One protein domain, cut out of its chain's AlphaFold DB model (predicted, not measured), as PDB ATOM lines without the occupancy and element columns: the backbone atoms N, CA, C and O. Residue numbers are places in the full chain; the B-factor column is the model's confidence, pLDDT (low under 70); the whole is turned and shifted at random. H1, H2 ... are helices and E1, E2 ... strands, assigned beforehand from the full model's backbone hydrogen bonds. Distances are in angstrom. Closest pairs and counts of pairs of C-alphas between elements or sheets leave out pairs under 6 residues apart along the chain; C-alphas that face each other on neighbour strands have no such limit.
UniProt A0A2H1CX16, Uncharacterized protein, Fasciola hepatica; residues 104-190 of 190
ATOM      1  N   PRO A 104     203.637 277.325 345.557       80.75
ATOM      2  CA  PRO A 104     203.253 278.683 345.203       80.75
ATOM      3  C   PRO A 104     202.422 279.308 346.328       80.75
ATOM      4  O   PRO A 104     201.660 278.620 347.005       80.75
ATOM      5  N   ASN A 105     202.524 280.628 346.490       82.94
ATOM      6  CA  ASN A 105     201.708 281.353 347.466       82.94
ATOM      7  C   ASN A 105     200.222 281.257 347.120       82.94
ATOM      8  O   ASN A 105     199.372 281.168 348.001       82.94
ATOM      9  N   CYS A 106     199.910 281.335 345.826       86.88
ATOM     10  CA  CYS A 106     198.563 281.161 345.312       86.88
ATOM     11  C   CYS A 106     198.595 280.759 343.836       86.88
ATOM     12  O   CYS A 106     199.586 280.979 343.132       86.88
ATOM     13  N   VAL A 107     197.488 280.173 343.381       90.56
ATOM     14  CA  VAL A 107     197.250 279.863 341.973       90.56
ATOM     15  C   VAL A 107     196.007 280.610 341.523       90.56
ATOM     16  O   VAL A 107     194.936 280.425 342.096       90.56
ATOM     17  N   VAL A 108     196.144 281.463 340.511       88.75
ATOM     18  CA  VAL A 108     195.031 282.254 339.970       88.75
ATOM     19  C   VAL A 108     195.059 282.153 338.460       88.75
ATOM     20  O   VAL A 108     196.079 282.466 337.858       88.75
ATOM     21  N   ARG A 109     193.956 281.712 337.841       88.00
ATOM     22  CA  ARG A 109     193.847 281.628 336.370       88.00
ATOM     23  C   ARG A 109     195.006 280.845 335.714       88.00
ATOM     24  O   ARG A 109     195.555 281.237 334.690       88.00
ATOM     25  N   GLY A 110     195.445 279.768 336.374       88.19
ATOM     26  CA  GLY A 110     196.587 278.944 335.948       88.19
ATOM     27  C   GLY A 110     197.975 279.514 336.279       88.19
ATOM     28  O   GLY A 110     198.978 278.838 336.060       88.19
ATOM     29  N   HIS A 111     198.074 280.725 336.835       90.56
ATOM     30  CA  HIS A 111     199.348 281.315 337.256       90.56
ATOM     31  C   HIS A 111     199.747 280.815 338.640       90.56
ATOM     32  O   HIS A 111     199.102 281.165 339.624       90.56
ATOM     33  N   ALA A 112     200.839 280.056 338.736       90.88
ATOM     34  CA  ALA A 112     201.469 279.710 340.011       90.88
ATOM     35  C   ALA A 112     202.347 280.876 340.494       90.88
ATOM     36  O   ALA A 112     203.484 281.042 340.039       90.88
ATOM     37  N   LEU A 113     201.788 281.716 341.367       90.50
ATOM     38  CA  LEU A 113     202.399 282.963 341.818       90.50
ATOM     39  C   LEU A 113     203.315 282.745 343.030       90.50
ATOM     40  O   LEU A 113     202.938 282.106 344.016       90.50
ATOM     41  N   MET A 114     204.503 283.340 342.973       90.25
ATOM     42  CA  MET A 114     205.545 283.267 343.995       90.25
ATOM     43  C   MET A 114     205.962 284.657 344.466       90.25
ATOM     44  O   MET A 114     205.940 285.618 343.696       90.25
ATOM     45  N   SER A 115     206.364 284.765 345.733       89.56
ATOM     46  CA  SER A 115     206.915 286.007 346.283       89.56
ATOM     47  C   SER A 115     208.254 286.345 345.651       89.56
ATOM     48  O   SER A 115     209.155 285.511 345.582       89.56
ATOM     49  N   ALA A 116     208.418 287.611 345.286       84.12
ATOM     50  CA  ALA A 116     209.689 288.145 344.841       84.12
ATOM     51  C   ALA A 116     210.803 288.010 345.889       84.12
ATOM     52  O   ALA A 116     210.743 288.588 346.976       84.12
ATOM     53  N   THR A 117     211.899 287.359 345.510       80.50
ATOM     54  CA  THR A 117     213.143 287.346 346.297       80.50
ATOM     55  C   THR A 117     214.084 288.494 345.926       80.50
ATOM     56  O   THR A 117     215.069 288.727 346.623       80.50
ATOM     57  N   CYS A 118     213.784 289.256 344.866       71.75
ATOM     58  CA  CYS A 118     214.593 290.376 344.388       71.75
ATOM     59  C   CYS A 118     213.830 291.704 344.486       71.75
ATOM     60  O   CYS A 118     212.664 291.782 344.129       71.75
ATOM     61  N   SER A 119     214.507 292.771 344.915       74.44
ATOM     62  CA  SER A 119     213.956 294.136 344.953       74.44
ATOM     63  C   SER A 119     214.300 294.988 343.732       74.44
ATOM     64  O   SER A 119     213.823 296.119 343.624       74.44
ATOM     65  N   ARG A 120     215.158 294.478 342.838       72.88
ATOM     66  CA  ARG A 120     215.699 295.232 341.695       72.88
ATOM     67  C   ARG A 120     214.776 295.247 340.480       72.88
ATOM     68  O   ARG A 120     215.016 296.044 339.578       72.88
ATOM     69  N   LEU A 121     213.747 294.401 340.451       79.38
ATOM     70  CA  LEU A 121     212.799 294.372 339.346       79.38
ATOM     71  C   LEU A 121     212.033 295.696 339.257       79.38
ATOM     72  O   LEU A 121     211.535 296.209 340.262       79.38
ATOM     73  N   ARG A 122     211.934 296.224 338.037       82.25
ATOM     74  CA  ARG A 122     211.117 297.387 337.686       82.25
ATOM     75  C   ARG A 122     210.323 297.060 336.429       82.25
ATOM     76  O   ARG A 122     210.686 297.480 335.338       82.25
ATOM     77  N   SER A 123     209.257 296.291 336.601       84.81
ATOM     78  CA  SER A 123     208.358 295.896 335.513       84.81
ATOM     79  C   SER A 123     206.945 296.411 335.786       84.81
ATOM     80  O   SER A 123     206.590 296.623 336.951       84.81
ATOM     81  N   PRO A 124     206.133 296.663 334.751       90.44
ATOM     82  CA  PRO A 124     204.728 296.994 334.947       90.44
ATOM     83  C   PRO A 124     203.980 295.792 335.534       90.44
ATOM     84  O   PRO A 124     204.222 294.647 335.158       90.44
ATOM     85  N   CYS A 125     203.077 296.056 336.474       92.31
ATOM     86  CA  CYS A 125     202.113 295.071 336.944       92.31
ATOM     87  C   CYS A 125     201.135 294.730 335.813       92.31
ATOM     88  O   CYS A 125     200.540 295.641 335.239       92.31
ATOM     89  N   GLU A 126     200.905 293.444 335.554       93.50
ATOM     90  CA  GLU A 126     199.990 292.967 334.504       93.50
ATOM     91  C   GLU A 126     198.560 293.512 334.675       93.50
ATOM     92  O   GLU A 126     197.847 293.756 333.707       93.50
ATOM     93  N   THR A 127     198.149 293.747 335.923       94.19
ATOM     94  CA  THR A 127     196.783 294.157 336.258       94.19
ATOM     95  C   THR A 127     196.603 295.670 336.262       94.19
ATOM     96  O   THR A 127     195.719 296.199 335.599       94.19
ATOM     97  N   CYS A 128     197.421 296.390 337.035       93.19
ATOM     98  CA  CYS A 128     197.232 297.829 337.235       93.19
ATOM     99  C   CYS A 128     198.164 298.693 336.383       93.19
ATOM    100  O   CYS A 128     198.093 299.913 336.505       93.19
ATOM    101  N   GLN A 129     199.067 298.099 335.593       93.00
ATOM    102  CA  GLN A 129     200.082 298.773 334.763       93.00
ATOM    103  C   GLN A 129     201.104 299.630 335.539       93.00
ATOM    104  O   GLN A 129     202.091 300.089 334.969       93.00
ATOM    105  N   HIS A 130     200.935 299.819 336.851       91.00
ATOM    106  CA  HIS A 130     201.892 300.546 337.678       91.00
ATOM    107  C   HIS A 130     203.130 299.690 337.934       91.00
ATOM    108  O   HIS A 130     203.041 298.474 338.121       91.00
ATOM    109  N   THR A 131     204.293 300.334 338.001       90.19
ATOM    110  CA  THR A 131     205.566 299.650 338.228       90.19
ATOM    111  C   THR A 131     205.578 298.916 339.569       90.19
ATOM    112  O   THR A 131     205.363 299.501 340.641       90.19
ATOM    113  N   VAL A 132     205.877 297.620 339.524       88.56
ATOM    114  CA  VAL A 132     206.228 296.863 340.721       88.56
ATOM    115  C   VAL A 132     207.644 297.227 341.155       88.56
ATOM    116  O   VAL A 132     208.530 297.434 340.331       88.56
ATOM    117  N   HIS A 133     207.857 297.358 342.457       81.06
ATOM    118  CA  HIS A 133     209.159 297.694 343.021       81.06
ATOM    119  C   HIS A 133     209.312 297.051 344.401       81.06
ATOM    120  O   HIS A 133     208.317 296.728 345.060       81.06
ATOM    121  N   ARG A 134     210.566 296.905 344.861       78.12
ATOM    122  CA  ARG A 134     210.924 296.232 346.129       78.12
ATOM    123  C   ARG A 134     210.458 294.768 346.140       78.12
ATOM    124  O   ARG A 134     210.351 294.171 345.088       78.12
ATOM    125  N   HIS A 135     210.210 294.185 347.313       71.06
ATOM    126  CA  HIS A 135     209.757 292.796 347.481       71.06
ATOM    127  C   HIS A 135     208.221 292.661 347.566       71.06
ATOM    128  O   HIS A 135     207.714 291.634 348.001       71.06
ATOM    129  N   HIS A 136     207.458 293.692 347.187       83.62
ATOM    130  CA  HIS A 136     205.990 293.711 347.311       83.62
ATOM    131  C   HIS A 136     205.283 293.304 346.012       83.62
ATOM    132  O   HIS A 136     204.284 293.909 345.609       83.62
ATOM    133  N   TYR A 137     205.819 292.296 345.334       90.06
ATOM    134  CA  TYR A 137     205.251 291.782 344.099       90.06
ATOM    135  C   TYR A 137     205.321 290.261 344.050       90.06
ATOM    136  O   TYR A 137     206.146 289.629 344.714       90.06
ATOM    137  N   LEU A 138     204.412 289.698 343.267       91.56
ATOM    138  CA  LEU A 138     204.351 288.293 342.933       91.56
ATOM    139  C   LEU A 138     204.727 288.124 341.464       91.56
ATOM    140  O   LEU A 138     204.410 288.979 340.636       91.56
ATOM    141  N   TYR A 139     205.394 287.026 341.143       90.50
ATOM    142  CA  TYR A 139     205.683 286.641 339.765       90.50
ATOM    143  C   TYR A 139     205.191 285.220 339.515       90.50
ATOM    144  O   TYR A 139     205.146 284.404 340.437       90.50
ATOM    145  N   CYS A 140     204.802 284.917 338.280       89.25
ATOM    146  CA  CYS A 140     204.489 283.549 337.896       89.25
ATOM    147  C   CYS A 140     205.786 282.770 337.645       89.25
ATOM    148  O   CYS A 140     206.671 283.241 336.935       89.25
ATOM    149  N   ARG A 141     205.902 281.548 338.176       86.44
ATOM    150  CA  ARG A 141     207.069 280.685 337.897       86.44
ATOM    151  C   ARG A 141     207.090 280.137 336.460       86.44
ATOM    152  O   ARG A 141     208.129 279.691 335.979       86.44
ATOM    153  N   ASN A 142     205.935 280.137 335.791       85.81
ATOM    154  CA  ASN A 142     205.729 279.503 334.488       85.81
ATOM    155  C   ASN A 142     205.645 280.506 333.322       85.81
ATOM    156  O   ASN A 142     205.726 280.083 332.178       85.81
ATOM    157  N   CYS A 143     205.459 281.807 333.557       86.00
ATOM    158  CA  CYS A 143     205.319 282.800 332.486       86.00
ATOM    159  C   CYS A 143     205.794 284.193 332.953       86.00
ATOM    160  O   CYS A 143     205.946 284.399 334.157       86.00
ATOM    161  N   PRO A 144     206.016 285.174 332.054       86.69
ATOM    162  CA  PRO A 144     206.593 286.476 332.415       86.69
ATOM    163  C   PRO A 144     205.621 287.431 333.139       86.69
ATOM    164  O   PRO A 144     205.854 288.637 333.178       86.69
ATOM    165  N   VAL A 145     204.532 286.921 333.720       90.44
ATOM    166  CA  VAL A 145     203.557 287.733 334.454       90.44
ATOM    167  C   VAL A 145     204.104 288.141 335.815       90.44
ATOM    168  O   VAL A 145     204.599 287.320 336.593       90.44
ATOM    169  N   VAL A 146     203.941 289.427 336.120       91.81
ATOM    170  CA  VAL A 146     204.301 290.036 337.399       91.81
ATOM    171  C   VAL A 146     203.152 290.923 337.869       91.81
ATOM    172  O   VAL A 146     202.580 291.677 337.084       91.81
ATOM    173  N   CYS A 147     202.802 290.863 339.152       93.12
ATOM    174  CA  CYS A 147     201.744 291.691 339.728       93.12
ATOM    175  C   CYS A 147     202.067 292.132 341.161       93.12
ATOM    176  O   CYS A 147     202.916 291.551 341.831       93.12
ATOM    177  N   HIS A 148     201.417 293.184 341.667       93.81
ATOM    178  CA  HIS A 148     201.576 293.558 343.078       93.81
ATOM    179  C   HIS A 148     200.991 292.488 344.000       93.81
ATOM    180  O   HIS A 148     199.957 291.893 343.698       93.81
ATOM    181  N   ALA A 149     201.584 292.333 345.184       91.19
ATOM    182  CA  ALA A 149     201.057 291.487 346.257       91.19
ATOM    183  C   ALA A 149     199.850 292.148 346.965       91.19
ATOM    184  O   ALA A 149     199.871 292.398 348.168       91.19
ATOM    185  N   ARG A 150     198.821 292.521 346.195       92.00
ATOM    186  CA  ARG A 150     197.551 293.092 346.667       92.00
ATOM    187  C   ARG A 150     196.410 292.326 346.018       92.00
ATOM    188  O   ARG A 150     196.437 292.125 344.806       92.00
ATOM    189  N   ASP A 151     195.372 292.012 346.781       91.50
ATOM    190  CA  ASP A 151     194.220 291.239 346.298       91.50
ATOM    191  C   ASP A 151     193.590 291.795 345.019       91.50
ATOM    192  O   ASP A 151     193.240 291.027 344.129       91.50
ATOM    193  N   ALA A 152     193.492 293.123 344.899       92.19
ATOM    194  CA  ALA A 152     192.967 293.769 343.698       92.19
ATOM    195  C   ALA A 152     193.789 293.414 342.447       92.19
ATOM    196  O   ALA A 152     193.224 293.087 341.410       92.19
ATOM    197  N   CYS A 153     195.123 293.421 342.553       92.94
ATOM    198  CA  CYS A 153     196.006 293.070 341.442       92.94
ATOM    199  C   CYS A 153     196.019 291.563 341.169       92.94
ATOM    200  O   CYS A 153     196.092 291.162 340.015       92.94
ATOM    201  N   ILE A 154     195.922 290.739 342.211       92.69
ATOM    202  CA  ILE A 154     195.965 289.277 342.096       92.69
ATOM    203  C   ILE A 154     194.688 288.738 341.441       92.69
ATOM    204  O   ILE A 154     194.757 287.919 340.531       92.69
ATOM    205  N   LYS A 155     193.515 289.204 341.881       91.25
ATOM    206  CA  LYS A 155     192.219 288.682 341.414       91.25
ATOM    207  C   LYS A 155     191.838 289.179 340.019       91.25
ATOM    208  O   LYS A 155     191.071 288.511 339.338       91.25
ATOM    209  N   GLN A 156     192.360 290.331 339.598       92.81
ATOM    210  CA  GLN A 156     191.999 290.972 338.329       92.81
ATOM    211  C   GLN A 156     193.052 290.771 337.228       92.81
ATOM    212  O   GLN A 156     193.116 291.564 336.293       92.81
ATOM    213  N   ILE A 157     193.881 289.720 337.310       91.88
ATOM    214  CA  ILE A 157     194.819 289.389 336.227       91.88
ATOM    215  C   ILE A 157     194.005 289.127 334.943       91.88
ATOM    216  O   ILE A 157     193.134 288.251 334.951       91.88
ATOM    217  N   PRO A 158     194.251 289.870 333.846       89.19
ATOM    218  CA  PRO A 158     193.373 289.886 332.675       89.19
ATOM    219  C   PRO A 158     193.464 288.622 331.813       89.19
ATOM    220  O   PRO A 158     192.475 288.262 331.170       89.19
ATOM    221  N   ARG A 159     194.608 287.930 331.812       88.94
ATOM    222  CA  ARG A 159     194.894 286.784 330.935       88.94
ATOM    223  C   ARG A 159     195.191 285.519 331.739       88.94
ATOM    224  O   ARG A 159     195.857 285.586 332.773       88.94
ATOM    225  N   ASP A 160     194.724 284.378 331.245       90.38
ATOM    226  CA  ASP A 160     195.102 283.067 331.782       90.38
ATOM    227  C   ASP A 160     196.579 282.765 331.496       90.38
ATOM    228  O   ASP A 160     197.218 283.407 330.657       90.38
ATOM    229  N   CYS A 161     197.154 281.831 332.249       89.25
ATOM    230  CA  CYS A 161     198.557 281.466 332.102       89.25
ATOM    231  C   CYS A 161     198.790 280.693 330.795       89.25
ATOM    232  O   CYS A 161     198.340 279.552 330.694       89.25
ATOM    233  N   PRO A 162     199.560 281.233 329.829       85.81
ATOM    234  CA  PRO A 162     199.795 280.548 328.554       85.81
ATOM    235  C   PRO A 162     200.616 279.262 328.726       85.81
ATOM    236  O   PRO A 162     200.571 278.360 327.898       85.81
ATOM    237  N   ALA A 163     201.383 279.167 329.810       81.69
ATOM    238  CA  ALA A 163     202.216 278.011 330.086       81.69
ATOM    239  C   ALA A 163     201.415 276.782 330.536       81.69
ATOM    240  O   ALA A 163     201.936 275.674 330.434       81.69
ATOM    241  N   LEU A 164     200.169 276.965 330.996       75.44
ATOM    242  CA  LEU A 164     199.277 275.852 331.317       75.44
ATOM    243  C   LEU A 164     198.904 275.079 330.045       75.44
ATOM    244  O   LEU A 164     199.003 273.856 330.028       75.44
ATOM    245  N   ASP A 165     198.566 275.799 328.974       71.19
ATOM    246  CA  ASP A 165     198.166 275.206 327.693       71.19
ATOM    247  C   ASP A 165     199.360 274.613 326.930       71.19
ATOM    248  O   ASP A 165     199.224 273.631 326.204       71.19
ATOM    249  N   LEU A 166     200.548 275.196 327.112       69.94
ATOM    250  CA  LEU A 166     201.780 274.771 326.442       69.94
ATOM    251  C   LEU A 166     202.582 273.722 327.231       69.94
ATOM    252  O   LEU A 166     203.612 273.260 326.742       69.94
ATOM    253  N   GLY A 167     202.156 273.367 328.449       66.31
ATOM    254  CA  GLY A 167     202.887 272.444 329.325       66.31
ATOM    255  C   GLY A 167     204.296 272.929 329.688       66.31
ATOM    256  O   GLY A 167     205.199 272.118 329.883       66.31
ATOM    257  N   LEU A 168     204.512 274.248 329.729       66.19
ATOM    258  CA  LEU A 168     205.832 274.831 329.966       66.19
ATOM    259  C   LEU A 168     206.078 275.042 331.463       66.19
ATOM    260  O   LEU A 168     205.343 275.750 332.157       66.19
ATOM    261  N   GLU A 169     207.177 274.483 331.954       63.91
ATOM    262  CA  GLU A 169     207.641 274.633 333.331       63.91
ATOM    263  C   GLU A 169     209.015 275.317 333.365       63.91
ATOM    264  O   GLU A 169     209.797 275.223 332.422       63.91
ATOM    265  N   GLY A 170     209.321 276.028 334.455       58.31
ATOM    266  CA  GLY A 170     210.693 276.468 334.742       58.31
ATOM    267  C   GLY A 170     211.149 277.818 334.175       58.31
ATOM    268  O   GLY A 170     212.321 278.153 334.340       58.31
ATOM    269  N   TRP A 171     210.264 278.640 333.593       62.31
ATOM    270  CA  TRP A 171     210.623 279.989 333.114       62.31
ATOM    271  C   TRP A 171     211.243 280.876 334.207       62.31
ATOM    272  O   TRP A 171     212.156 281.652 333.932       62.31
ATOM    273  N   GLY A 172     210.770 280.754 335.450       54.44
ATOM    274  CA  GLY A 172     211.248 281.535 336.593       54.44
ATOM    275  C   GLY A 172     212.372 280.892 337.412       54.44
ATOM    276  O   GLY A 172     212.854 281.528 338.347       54.44
ATOM    277  N   GLU A 173     212.782 279.653 337.108       50.38
ATOM    278  CA  GLU A 173     213.653 278.853 337.991       50.38
ATOM    279  C   GLU A 173     214.960 278.366 337.335       50.38
ATOM    280  O   GLU A 173     215.820 277.824 338.022       50.38
ATOM    281  N   MET A 174     215.202 278.615 336.042       42.81
ATOM    282  CA  MET A 174     216.438 278.168 335.366       42.81
ATOM    283  C   MET A 174     217.731 278.930 335.745       42.81
ATOM    284  O   MET A 174     218.792 278.650 335.195       42.81
ATOM    285  N   LEU A 175     217.704 279.843 336.722       40.53
ATOM    286  CA  LEU A 175     218.879 280.601 337.185       40.53
ATOM    287  C   LEU A 175     219.225 280.346 338.665       40.53
ATOM    288  O   LEU A 175     219.526 281.275 339.409       40.53
ATOM    289  N   VAL A 176     219.231 279.087 339.116       38.19
ATOM    290  CA  VAL A 176     219.806 278.735 340.439       38.19
ATOM    291  C   VAL A 176     221.316 278.422 340.360       38.19
ATOM    292  O   VAL A 176     221.959 278.201 341.380       38.19
ATOM    293  N   ILE A 177     221.937 278.503 339.173       37.53
ATOM    294  CA  ILE A 177     223.400 278.397 338.994       37.53
ATOM    295  C   ILE A 177     223.971 279.689 338.391       37.53
ATOM    296  O   ILE A 177     224.626 279.688 337.356       37.53
ATOM    297  N   SER A 178     223.703 280.828 339.019       30.36
ATOM    298  CA  SER A 178     224.676 281.923 339.100       30.36
ATOM    299  C   SER A 178     224.116 283.042 339.950       30.36
ATOM    300  O   SER A 178     223.026 283.563 339.737       30.36
ATOM    301  N   VAL A 179     224.912 283.412 340.939       35.66
ATOM    302  CA  VAL A 179     224.813 284.659 341.682       35.66
ATOM    303  C   VAL A 179     224.555 285.796 340.683       35.66
ATOM    304  O   VAL A 179     225.344 285.974 339.765       35.66
ATOM    305  N   PHE A 180     223.483 286.565 340.894       34.66
ATOM    306  CA  PHE A 180     223.030 287.677 340.046       34.66
ATOM    307  C   PHE A 180     222.471 287.279 338.676       34.66
ATOM    308  O   PHE A 180     223.216 287.220 337.716       34.66
ATOM    309  N   THR A 181     221.143 287.218 338.552       38.56
ATOM    310  CA  THR A 181     220.416 288.127 337.648       38.56
ATOM    311  C   THR A 181     218.908 287.907 337.731       38.56
ATOM    312  O   THR A 181     218.380 286.865 337.363       38.56
ATOM    313  N   CYS A 182     218.204 288.954 338.148       36.62
ATOM    314  CA  CYS A 182     216.807 289.168 337.812       36.62
ATOM    315  C   CYS A 182     216.768 289.602 336.334       36.62
ATOM    316  O   CYS A 182     216.757 290.797 336.051       36.62
ATOM    317  N   VAL A 183     216.866 288.654 335.393       41.31
ATOM    318  CA  VAL A 183     216.582 288.921 333.971       41.31
ATOM    319  C   VAL A 183     215.116 288.586 333.731       41.31
ATOM    320  O   VAL A 183     214.784 287.505 333.258       41.31
ATOM    321  N   ILE A 184     214.221 289.504 334.089       44.78
ATOM    322  CA  ILE A 184     212.883 289.500 333.492       44.78
ATOM    323  C   ILE A 184     212.984 290.380 332.251       44.78
ATOM    324  O   ILE A 184     213.258 291.577 332.334       44.78
ATOM    325  N   TRP A 185     212.866 289.719 331.104       42.84
ATOM    326  CA  TRP A 185     213.011 290.264 329.765       42.84
ATOM    327  C   TRP A 185     212.068 291.447 329.516       42.84
ATOM    328  O   TRP A 185     210.850 291.323 329.612       42.84
ATOM    329  N   HIS A 186     212.643 292.583 329.121       34.50
ATOM    330  CA  HIS A 186     211.928 293.629 328.399       34.50
ATOM    331  C   HIS A 186     211.877 293.217 326.922       34.50
ATOM    332  O   HIS A 186     212.833 293.431 326.183       34.50
ATOM    333  N   HIS A 187     210.771 292.617 326.490       30.02
ATOM    334  CA  HIS A 187     210.424 292.542 325.073       30.02
ATOM    335  C   HIS A 187     208.943 292.887 324.937       30.02
ATOM    336  O   HIS A 187     208.070 292.048 325.142       30.02
ATOM    337  N   ARG A 188     208.659 294.157 324.646       28.28
ATOM    338  CA  ARG A 188     207.370 294.571 324.098       28.28
ATOM    339  C   ARG A 188     207.645 294.932 322.646       28.28
ATOM    340  O   ARG A 188     208.406 295.856 322.384       28.28
ATOM    341  N   ALA A 189     207.135 294.089 321.756       31.92
ATOM    342  CA  ALA A 189     206.935 294.423 320.359       31.92
ATOM    343  C   ALA A 189     205.778 295.433 320.249       31.92
ATOM    344  O   ALA A 189     204.935 295.479 321.150       31.92
ATOM    345  N   ASP A 190     205.791 296.158 319.131       31.66
ATOM    346  CA  ASP A 190     204.960 297.297 318.702       31.66
ATOM    347  C   ASP A 190     205.508 298.687 319.055       31.66
ATOM    348  O   ASP A 190     205.356 299.149 320.211       31.66
TER     349      ASP A 190
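This is residues 104 to 190 of the 190 residues of an uncharacterized protein of Fasciola hepatica (UniProt A0A2H1CX16). What shape is it? With little regular structure, a small curled sheet, E1 to E4, makes the core, short helices H1 and H2 sit at its margins, and residues 167 to 190 make a long tail. What is printed? The 87 residues hold E1, E2, E3, E4, H1 and H2 in that order, mixed in class, with 25 residues in named elements. The whole is compact, radius of gyration of the C-alphas 12.4 A, spanning 34 by 33 by 29 A.

Where are the strands? E1 is residues 106 to 108, from C-alpha 106 at (198.563, 281.161, 345.312); E2 111 to 115, 12.7 A long; E3 137 to 140, 10.3 A; E4 146 to 148. Where are the helices? H1 is residues 151 to 155; H2 is 162 to 166, ending at C-alpha 166 at (201.780, 274.771, 326.442).

How do the strands pair? E1 E2 E3 E4 is a meander, each strand the antiparallel neighbour of the one before. Within hydrogen-bond range are N 111 and O 108, N 114 and O 139, and N 138 and O 147, each 2.8 A. Where are the helices? H1 only grazes the sheet with residues 153 to 155; the closest C-alphas of E4 and H1, Cys 147 and Cys 153, are 6.1 A apart. H2 only grazes it with residues 162 to 164. In both, every O i to N i+4 pair is within hydrogen-bond range.

How large is it? The C-alphas farthest apart, Ala 152 and Ile 177, are 34.4 A apart. What of links and confidence? The printed part has no cut, E2 to E3 is a long link, and residues 166 to 190 have pLDDT under 70.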